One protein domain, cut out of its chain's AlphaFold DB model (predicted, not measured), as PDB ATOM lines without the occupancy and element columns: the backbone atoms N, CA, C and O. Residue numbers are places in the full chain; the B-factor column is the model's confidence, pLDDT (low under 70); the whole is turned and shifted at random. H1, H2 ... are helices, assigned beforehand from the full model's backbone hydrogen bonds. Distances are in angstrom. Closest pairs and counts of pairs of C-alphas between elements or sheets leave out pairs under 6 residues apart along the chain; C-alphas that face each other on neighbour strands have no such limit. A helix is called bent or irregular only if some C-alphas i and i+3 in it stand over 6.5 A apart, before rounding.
ATOM      1  N   GLU A  79      30.733  50.357  38.661       43.59
ATOM      2  CA  GLU A  79      31.790  50.067  39.646       43.59
ATOM      3  C   GLU A  79      31.276  49.391  40.922       43.59
ATOM      4  O   GLU A  79      32.028  49.144  41.862       43.59
ATOM      5  N   TYR A  80      30.002  48.994  40.960       52.16
ATOM      6  CA  TYR A  80      29.549  48.078  42.000       52.16
ATOM      7  C   TYR A  80      29.990  46.656  41.681       52.16
ATOM      8  O   TYR A  80      29.396  45.956  40.854       52.16
ATOM      9  N   SER A  81      31.016  46.202  42.396       59.66
ATOM     10  CA  SER A  81      31.399  44.798  42.408       59.66
ATOM     11  C   SER A  81      30.192  43.949  42.803       59.66
ATOM     12  O   SER A  81      29.635  44.072  43.895       59.66
ATOM     13  N   ILE A  82      29.796  43.031  41.918       69.06
ATOM     14  CA  ILE A  82      28.741  42.038  42.179       69.06
ATOM     15  C   ILE A  82      28.991  41.308  43.496       69.06
ATOM     16  O   ILE A  82      28.039  40.920  44.161       69.06
ATOM     17  N   ARG A  83      30.256  41.147  43.907       67.06
ATOM     18  CA  ARG A  83      30.597  40.533  45.193       67.06
ATOM     19  C   ARG A  83      30.009  41.307  46.366       67.06
ATOM     20  O   ARG A  83      29.435  40.684  47.252       67.06
ATOM     21  N   ASP A  84      30.106  42.630  46.357       67.25
ATOM     22  CA  ASP A  84      29.601  43.463  47.451       67.25
ATOM     23  C   ASP A  84      28.078  43.507  47.461       67.25
ATOM     24  O   ASP A  84      27.461  43.455  48.520       67.25
ATOM     25  N   PHE A  85      27.460  43.466  46.283       68.06
ATOM     26  CA  PHE A  85      26.016  43.307  46.177       68.06
ATOM     27  C   PHE A  85      25.530  41.944  46.699       68.06
ATOM     28  O   PHE A  85      24.497  41.858  47.362       68.06
ATOM     29  N   LEU A  86      26.259  40.865  46.411       70.75
ATOM     30  CA  LEU A  86      25.887  39.527  46.863       70.75
ATOM     31  C   LEU A  86      26.012  39.382  48.384       70.75
ATOM     32  O   LEU A  86      25.148  38.749  48.979       70.75
ATOM     33  N   LYS A  87      26.977  40.056  49.025       70.06
ATOM     34  CA  LYS A  87      27.089  40.119  50.498       70.06
ATOM     35  C   LYS A  87      25.844  40.688  51.189       70.06
ATOM     36  O   LYS A  87      25.623  40.391  52.355       70.06
ATOM     37  N   CYS A  88      25.009  41.469  50.495       63.50
ATOM     38  CA  CYS A  88      23.755  41.994  51.051       63.50
ATOM     39  C   CYS A  88      22.709  40.914  51.338       63.50
ATOM     40  O   CYS A  88      21.674  41.204  51.941       63.50
ATOM     41  N   PHE A  89      22.920  39.697  50.855       67.62
ATOM     42  CA  PHE A  89      22.018  38.612  51.136       67.62
ATOM     43  C   PHE A  89      22.623  37.642  52.143       67.62
ATOM     44  O   PHE A  89      23.582  36.925  51.869       67.62
ATOM     45  N   GLU A  90      21.989  37.572  53.301       61.59
ATOM     46  CA  GLU A  90      22.385  36.649  54.351       61.59
ATOM     47  C   GLU A  90      22.016  35.200  53.980       61.59
ATOM     48  O   GLU A  90      20.921  34.916  53.479       61.59
ATOM     49  N   GLY A  91      22.936  34.266  54.243       65.44
ATOM     50  CA  GLY A  91      22.678  32.824  54.173       65.44
ATOM     51  C   GLY A  91      23.081  32.121  52.873       65.44
ATOM     52  O   GLY A  91      22.790  30.932  52.719       65.44
ATOM     53  N   PHE A  92      23.757  32.791  51.931       72.50
ATOM     54  CA  PHE A  92      24.285  32.130  50.728       72.50
ATOM     55  C   PHE A  92      25.732  32.482  50.353       72.50
ATOM     56  O   PHE A  92      26.138  32.294  49.200       72.50
ATOM     57  N   ASP A  93      26.539  32.832  51.357       70.75
ATOM     58  CA  ASP A  93      27.946  33.239  51.231       70.75
ATOM     59  C   ASP A  93      28.808  32.261  50.428       70.75
ATOM     60  O   ASP A  93      29.581  32.653  49.556       70.75
ATOM     61  N   VAL A  94      28.575  30.959  50.616       77.12
ATOM     62  CA  VAL A  94      29.276  29.869  49.913       77.12
ATOM     63  C   VAL A  94      29.118  29.943  48.383       77.12
ATOM     64  O   VAL A  94      29.924  29.395  47.624       77.12
ATOM     65  N   TYR A  95      28.065  30.606  47.897       77.88
ATOM     66  CA  TYR A  95      27.766  30.739  46.473       77.88
ATOM     67  C   TYR A  95      28.080  32.127  45.907       77.88
ATOM     68  O   TYR A  95      28.015  32.273  44.683       77.88
ATOM     69  N   HIS A  96      28.458  33.108  46.737       77.25
ATOM     70  CA  HIS A  96      28.787  34.466  46.284       77.25
ATOM     71  C   HIS A  96      29.911  34.440  45.254       77.25
ATOM     72  O   HIS A  96      29.736  34.913  44.131       77.25
ATOM     73  N   ASP A  97      31.013  33.765  45.567       77.75
ATOM     74  CA  ASP A  97      32.172  33.702  44.675       77.75
ATOM     75  C   ASP A  97      31.917  32.904  43.397       77.75
ATOM     76  O   ASP A  97      32.518  33.171  42.356       77.75
ATOM     77  N   LYS A  98      31.045  31.892  43.456       82.81
ATOM     78  CA  LYS A  98      30.667  31.105  42.270       82.81
ATOM     79  C   LYS A  98      29.806  31.936  41.327       82.81
ATOM     80  O   LYS A  98      29.969  31.851  40.111       82.81
ATOM     81  N   LEU A  99      28.914  32.742  41.893       80.81
ATOM     82  CA  LEU A  99      27.999  33.584  41.142       80.81
ATOM     83  C   LEU A  99      28.709  34.818  40.578       80.81
ATOM     84  O   LEU A  99      28.548  35.102  39.398       80.81
ATOM     85  N   ALA A 100      29.584  35.457  41.356       77.44
ATOM     86  CA  ALA A 100      30.423  36.568  40.905       77.44
ATOM     87  C   ALA A 100      31.456  36.157  39.840       77.44
ATOM     88  O   ALA A 100      31.833  36.960  38.999       77.44
ATOM     89  N   ARG A 101      31.912  34.895  39.829       80.75
ATOM     90  CA  ARG A 101      32.748  34.375  38.730       80.75
ATOM     91  C   ARG A 101      31.959  34.125  37.446       80.75
ATOM     92  O   ARG A 101      32.527  34.181  36.359       80.75
ATOM     93  N   LYS A 102      30.668  33.798  37.559       80.44
ATOM     94  CA  LYS A 102      29.797  33.513  36.409       80.44
ATOM     95  C   LYS A 102      29.179  34.767  35.808       80.44
ATOM     96  O   LYS A 102      29.060  34.842  34.590       80.44
ATOM     97  N   CYS A 103      28.790  35.714  36.645       75.06
ATOM     98  CA  CYS A 103      28.239  36.997  36.248       75.06
ATOM     99  C   CYS A 103      29.352  38.028  36.400       75.06
ATOM    100  O   CYS A 103      29.714  38.352  37.525       75.06
ATOM    101  N   LYS A 104      29.918  38.498  35.282       72.94
ATOM    102  CA  LYS A 104      30.944  39.552  35.302       72.94
ATOM    103  C   LYS A 104      30.314  40.916  35.560       72.94
ATOM    104  O   LYS A 104      30.922  41.752  36.214       72.94
ATOM    105  N   THR A 105      29.090  41.113  35.068       68.56
ATOM    106  CA  THR A 105      28.331  42.355  35.235       68.56
ATOM    107  C   THR A 105      27.011  42.136  35.973       68.56
ATOM    108  O   THR A 105      26.443  41.040  35.994       68.56
ATOM    109  N   PHE A 106      26.502  43.203  36.591       69.38
ATOM    110  CA  PHE A 106      25.202  43.173  37.257       69.38
ATOM    111  C   PHE A 106      24.057  42.887  36.266       69.38
ATOM    112  O   PHE A 106      23.073  42.238  36.618       69.38
ATOM    113  N   LYS A 107      24.215  43.285  34.994       71.19
ATOM    114  CA  LYS A 107      23.282  42.940  33.908       71.19
ATOM    115  C   LYS A 107      23.206  41.429  33.695       71.19
ATOM    116  O   LYS A 107      22.107  40.881  33.628       71.19
ATOM    117  N   ASP A 108      24.355  40.751  33.673       73.75
ATOM    118  CA  ASP A 108      24.404  39.289  33.555       73.75
ATOM    119  C   ASP A 108      23.692  38.619  34.728       73.75
ATOM    120  O   ASP A 108      23.008  37.617  34.535       73.75
ATOM    121  N   PHE A 109      23.833  39.183  35.933       78.50
ATOM    122  CA  PHE A 109      23.157  38.702  37.136       78.50
ATOM    123  C   PHE A 109      21.628  38.829  37.038       78.50
ATOM    124  O   PHE A 109      20.921  37.877  37.368       78.50
ATOM    125  N   LEU A 110      21.102  39.949  36.529       74.69
ATOM    126  CA  LEU A 110      19.657  40.136  36.324       74.69
ATOM    127  C   LEU A 110      19.072  39.135  35.315       74.69
ATOM    128  O   LEU A 110      17.950  38.664  35.491       74.69
ATOM    129  N   LEU A 111      19.851  38.748  34.302       78.94
ATOM    130  CA  LEU A 111      19.449  37.777  33.279       78.94
ATOM    131  C   LEU A 111      19.601  36.310  33.719       78.94
ATOM    132  O   LEU A 111      19.256  35.393  32.962       78.94
ATOM    133  N   VAL A 112      20.101  36.049  34.932       80.94
ATOM    134  CA  VAL A 112      20.295  34.686  35.434       80.94
ATOM    135  C   VAL A 112      18.964  33.946  35.527       80.94
ATOM    136  O   VAL A 112      18.052  34.315  36.262       80.94
ATOM    137  N   ARG A 113      18.892  32.805  34.835       81.75
ATOM    138  CA  ARG A 113      17.757  31.875  34.896       81.75
ATOM    139  C   ARG A 113      18.005  30.740  35.890       81.75
ATOM    140  O   ARG A 113      19.139  30.324  36.133       81.75
ATOM    141  N   VAL A 114      16.918  30.122  36.367       83.75
ATOM    142  CA  VAL A 114      16.938  28.965  37.292       83.75
ATOM    143  C   VAL A 114      17.849  27.826  36.801       83.75
ATOM    144  O   VAL A 114      18.516  27.179  37.611       83.75
ATOM    145  N   LYS A 115      17.907  27.587  35.479       86.50
ATOM    146  CA  LYS A 115      18.762  26.556  34.858       86.50
ATOM    147  C   LYS A 115      20.250  26.776  35.171       86.50
ATOM    148  O   LYS A 115      20.940  25.825  35.533       86.50
ATOM    149  N   VAL A 116      20.721  28.024  35.107       85.88
ATOM    150  CA  VAL A 116      22.122  28.389  35.379       85.88
ATOM    151  C   VAL A 116      22.454  28.150  36.849       85.88
ATOM    152  O   VAL A 116      23.445  27.496  37.168       85.88
ATOM    153  N   LEU A 117      21.570  28.574  37.754       85.50
ATOM    154  CA  LEU A 117      21.763  28.357  39.188       85.50
ATOM    155  C   LEU A 117      21.703  26.866  39.574       85.50
ATOM    156  O   LEU A 117      22.407  26.431  40.484       85.50
ATOM    157  N   LYS A 118      20.893  26.053  38.873       88.69
ATOM    158  CA  LYS A 118      20.862  24.587  39.051       88.69
ATOM    159  C   LYS A 118      22.205  23.955  38.682       88.69
ATOM    160  O   LYS A 118      22.685  23.105  39.426       88.69
ATOM    161  N   LYS A 119      22.824  24.401  37.583       90.12
ATOM    162  CA  LYS A 119      24.143  23.921  37.132       90.12
ATOM    163  C   LYS A 119      25.248  24.201  38.160       90.12
ATOM    164  O   LYS A 119      26.192  23.431  38.261       90.12
ATOM    165  N   MET A 120      25.093  25.243  38.981       84.06
ATOM    166  CA  MET A 120      26.012  25.584  40.078       84.06
ATOM    167  C   MET A 120      25.775  24.801  41.381       84.06
ATOM    168  O   MET A 120      26.354  25.146  42.411       84.06
ATOM    169  N   LYS A 121      24.932  23.757  41.359       86.88
ATOM    170  CA  LYS A 121      24.564  22.956  42.542       86.88
ATOM    171  C   LYS A 121      24.002  23.811  43.692       86.88
ATOM    172  O   LYS A 121      24.219  23.516  44.863       86.88
ATOM    173  N   MET A 122      23.284  24.887  43.364       84.69
ATOM    174  CA  MET A 122      22.697  25.770  44.369       84.69
ATOM    175  C   MET A 122      21.374  25.189  44.923       84.69
ATOM    176  O   MET A 122      20.531  24.737  44.135       84.69
ATOM    177  N   PRO A 123      21.137  25.234  46.251       87.88
ATOM    178  CA  PRO A 123      19.908  24.766  46.883       87.88
ATOM    179  C   PRO A 123      18.657  25.432  46.311       87.88
ATOM    180  O   PRO A 123      18.683  26.559  45.813       87.88
ATOM    181  N   ARG A 124      17.518  24.733  46.366       85.12
ATOM    182  CA  ARG A 124      16.248  25.245  45.819       85.12
ATOM    183  C   ARG A 124      15.828  26.570  46.468       85.12
ATOM    184  O   ARG A 124      15.367  27.452  45.748       85.12
ATOM    185  N   ASN A 125      16.025  26.714  47.777       84.06
ATOM    186  CA  ASN A 125      15.645  27.915  48.525       84.06
ATOM    187  C   ASN A 125      16.446  29.138  48.060       84.06
ATOM    188  O   ASN A 125      15.853  30.146  47.694       84.06
ATOM    189  N   HIS A 126      17.769  29.008  47.926       81.81
ATOM    190  CA  HIS A 126      18.638  30.111  47.492       81.81
ATOM    191  C   HIS A 126      18.344  30.528  46.047       81.81
ATOM    192  O   HIS A 126      18.236  31.713  45.739       81.81
ATOM    193  N   ARG A 127      18.093  29.550  45.166       85.56
ATOM    194  CA  ARG A 127      17.684  29.824  43.781       85.56
ATOM    195  C   ARG A 127      16.388  30.615  43.702       85.56
ATOM    196  O   ARG A 127      16.293  31.534  42.897       85.56
ATOM    197  N   LYS A 128      15.395  30.262  44.523       84.56
ATOM    198  CA  LYS A 128      14.131  31.003  44.587       84.56
ATOM    199  C   LYS A 128      14.358  32.439  45.048       84.56
ATOM    200  O   LYS A 128      13.777  33.330  44.446       84.56
ATOM    201  N   THR A 129      15.199  32.667  46.056       79.94
ATOM    202  CA  THR A 129      15.505  34.016  46.557       79.94
ATOM    203  C   THR A 129      16.143  34.889  45.482       79.94
ATOM    204  O   THR A 129      15.660  35.992  45.239       79.94
ATOM    205  N   ILE A 130      17.154  34.371  44.776       78.88
ATOM    206  CA  ILE A 130      17.839  35.104  43.700       78.88
ATOM    207  C   ILE A 130      16.868  35.430  42.568       78.88
ATOM    208  O   ILE A 130      16.756  36.580  42.174       78.88
ATOM    209  N   ILE A 131      16.105  34.444  42.092       82.50
ATOM    210  CA  ILE A 131      15.166  34.637  40.978       82.50
ATOM    211  C   ILE A 131      14.024  35.572  41.368       82.50
ATOM    212  O   ILE A 131      13.616  36.423  40.585       82.50
ATOM    213  N   LYS A 132      13.521  35.458  42.600       80.62
ATOM    214  CA  LYS A 132      12.517  36.377  43.133       80.62
ATOM    215  C   LYS A 132      13.054  37.795  43.218       80.62
ATOM    216  O   LYS A 132      12.259  38.713  43.086       80.62
ATOM    217  N   PHE A 133      14.350  37.973  43.469       72.50
ATOM    218  CA  PHE A 133      14.988  39.277  43.447       72.50
ATOM    219  C   PHE A 133      15.134  39.781  42.008       72.50
ATOM    220  O   PHE A 133      14.567  40.817  41.692       72.50
ATOM    221  N   THR A 134      15.785  39.030  41.115       72.94
ATOM    222  CA  THR A 134      16.042  39.463  39.730       72.94
ATOM    223  C   THR A 134      14.762  39.760  38.949       72.94
ATOM    224  O   THR A 134      14.717  40.733  38.208       72.94
ATOM    225  N   HIS A 135      13.682  39.005  39.173       69.25
ATOM    226  CA  HIS A 135      12.391  39.223  38.510       69.25
ATOM    227  C   HIS A 135      11.516  40.321  39.125       69.25
ATOM    228  O   HIS A 135      10.385  40.520  38.668       69.25
ATOM    229  N   ARG A 136      11.970  41.057  40.148       67.12
ATOM    230  CA  ARG A 136      11.196  42.224  40.587       67.12
ATOM    231  C   ARG A 136      11.204  43.259  39.471       67.12
ATOM    232  O   ARG A 136      12.252  43.790  39.115       67.12
ATOM    233  N   LYS A 137      10.009  43.541  38.941       50.03
ATOM    234  CA  LYS A 137       9.774  44.462  37.818       50.03
ATOM    235  C   LYS A 137      10.446  45.824  38.032       50.03
ATOM    236  O   LYS A 137      10.993  46.381  37.089       50.03
ATOM    237  N   ASP A 138      10.502  46.285  39.280       53.19
ATOM    238  CA  ASP A 138      11.126  47.556  39.661       53.19
ATOM    239  C   ASP A 138      12.647  47.581  39.442       53.19
ATOM    240  O   ASP A 138      13.202  48.636  39.159       53.19
ATOM    241  N   LEU A 139      13.331  46.434  39.547       60.16
ATOM    242  CA  LEU A 139      14.779  46.338  39.332       60.16
ATOM    243  C   LEU A 139      15.124  46.315  37.850       60.16
ATOM    244  O   LEU A 139      16.033  47.021  37.422       60.16
ATOM    245  N   HIS A 140      14.364  45.556  37.061       48.69
ATOM    246  CA  HIS A 140      14.505  45.556  35.607       48.69
ATOM    247  C   HIS A 140      14.193  46.936  35.019       48.69
ATOM    248  O   HIS A 140      14.960  47.431  34.199       48.69
ATOM    249  N   ALA A 141      13.119  47.589  35.475       46.25
ATOM    250  CA  ALA A 141      12.771  48.937  35.040       46.25
ATOM    251  C   ALA A 141      13.831  49.967  35.462       46.25
ATOM    252  O   ALA A 141      14.267  50.757  34.631       46.25
ATOM    253  N   ALA A 142      14.311  49.926  36.711       50.84
ATOM    254  CA  ALA A 142      15.351  50.843  37.178       50.84
ATOM    255  C   ALA A 142      16.665  50.706  36.390       50.84
ATOM    256  O   ALA A 142      17.327  51.708  36.140       50.84
ATOM    257  N   PHE A 143      17.030  49.490  35.971       51.84
ATOM    258  CA  PHE A 143      18.292  49.242  35.272       51.84
ATOM    259  C   PHE A 143      18.200  49.412  33.749       51.84
ATOM    260  O   PHE A 143      19.157  49.842  33.115       51.84
ATOM    261  N   CYS A 144      17.054  49.110  33.133       45.22
ATOM    262  CA  CYS A 144      16.840  49.422  31.718       45.22
ATOM    263  C   CYS A 144      16.844  50.941  31.475       45.22
ATOM    264  O   CYS A 144      17.335  51.380  30.443       45.22
ATOM    265  N   TRP A 145      16.386  51.744  32.442       35.66
ATOM    266  CA  TRP A 145      16.434  53.207  32.352       35.66
ATOM    267  C   TRP A 145      17.849  53.787  32.464       35.66
ATOM    268  O   TRP A 145      18.162  54.731  31.746       35.66
ATOM    269  N   THR A 146      18.723  53.237  33.314       40.97
ATOM    270  CA  THR A 146      20.096  53.758  33.482       40.97
ATOM    271  C   THR A 146      21.000  53.484  32.281       40.97
ATOM    272  O   THR A 146      21.940  54.232  32.044       40.97
ATOM    273  N   VAL A 147      20.713  52.447  31.492       38.75
ATOM    274  CA  VAL A 147      21.488  52.097  30.288       38.75
ATOM    275  C   VAL A 147      21.063  52.918  29.065       38.75
ATOM    276  O   VAL A 147      21.839  53.060  28.126       38.75
ATOM    277  N   SER A 148      19.853  53.480  29.072       35.88
ATOM    278  CA  SER A 148      19.297  54.253  27.954       35.88
ATOM    279  C   SER A 148      19.592  55.756  28.013       35.88
ATOM    280  O   SER A 148      19.070  56.495  27.182       35.88
ATOM    281  N   ILE A 149      20.411  56.228  28.960       34.16
ATOM    282  CA  ILE A 149      20.849  57.630  29.001       34.16
ATOM    283  C   ILE A 149      22.195  57.721  28.271       34.16
ATOM    284  O   ILE A 149      23.214  57.326  28.841       34.16
TER     285      ILE A 149
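Overview. This is residues 79 to 149 of the 266 residues of an uncharacterized protein of Selaginella moellendorffii (UniProt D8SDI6). The long helix H5 with short H4 makes one side of a C, the hairpin of H1 and H2 makes the other, and H3 bridges them at one end; H6 extends beyond that end as a tail. The printed part has 71 residues, with six named helices, H1 to H6 in chain order, and no named strand: all helix. It is compact, with a radius of gyration of the C-alphas of 12.0 A, yet elongated, spanning 37 by 22 by 20 A.

Along the chain. H5, residues 124 to 134, runs 15.5 A from C-alpha 124 at (16.248, 25.245, 45.819). H6, residues 137 to 147, runs 15.9 A to C-alpha 147 at (21.488, 52.097, 30.288). H4 is residues 114 to 119, H3 106 to 110, H1 82 to 87. H2, residues 93 to 102, is irregular: C-alphas 94 and 97 are 7.1 A apart.

Arrangement. H5 touches H4, closest C-alphas Arg 127 and Leu 117 at 6.3 A, opposite ways at a steep tilt of 47 degrees. H3 is close but not clearly touching H5, closest C-alphas Leu 110 and Thr 134 at 5.0 A. H6 is close but not clearly touching H5, closest C-alphas His 140 and Thr 134 at 7.5 A. H1 and H2, a hairpin, touch, closest C-alphas Arg 83 and Ala 100 at 5.8 A. Every O i to N i+4 pair is within hydrogen-bond range in H1, H3, H4 and H5, against 4 of 6 in H2 and 6 of 7 in H6.

Size, cuts and confidence. The farthest C-alphas, Pro 123 and Ile 149, are 37.4 A apart. The printed part has no cut, and its five links are tight. Mean pLDDT of the printed part is 70.2; residues 135 to 149 are among those under 70.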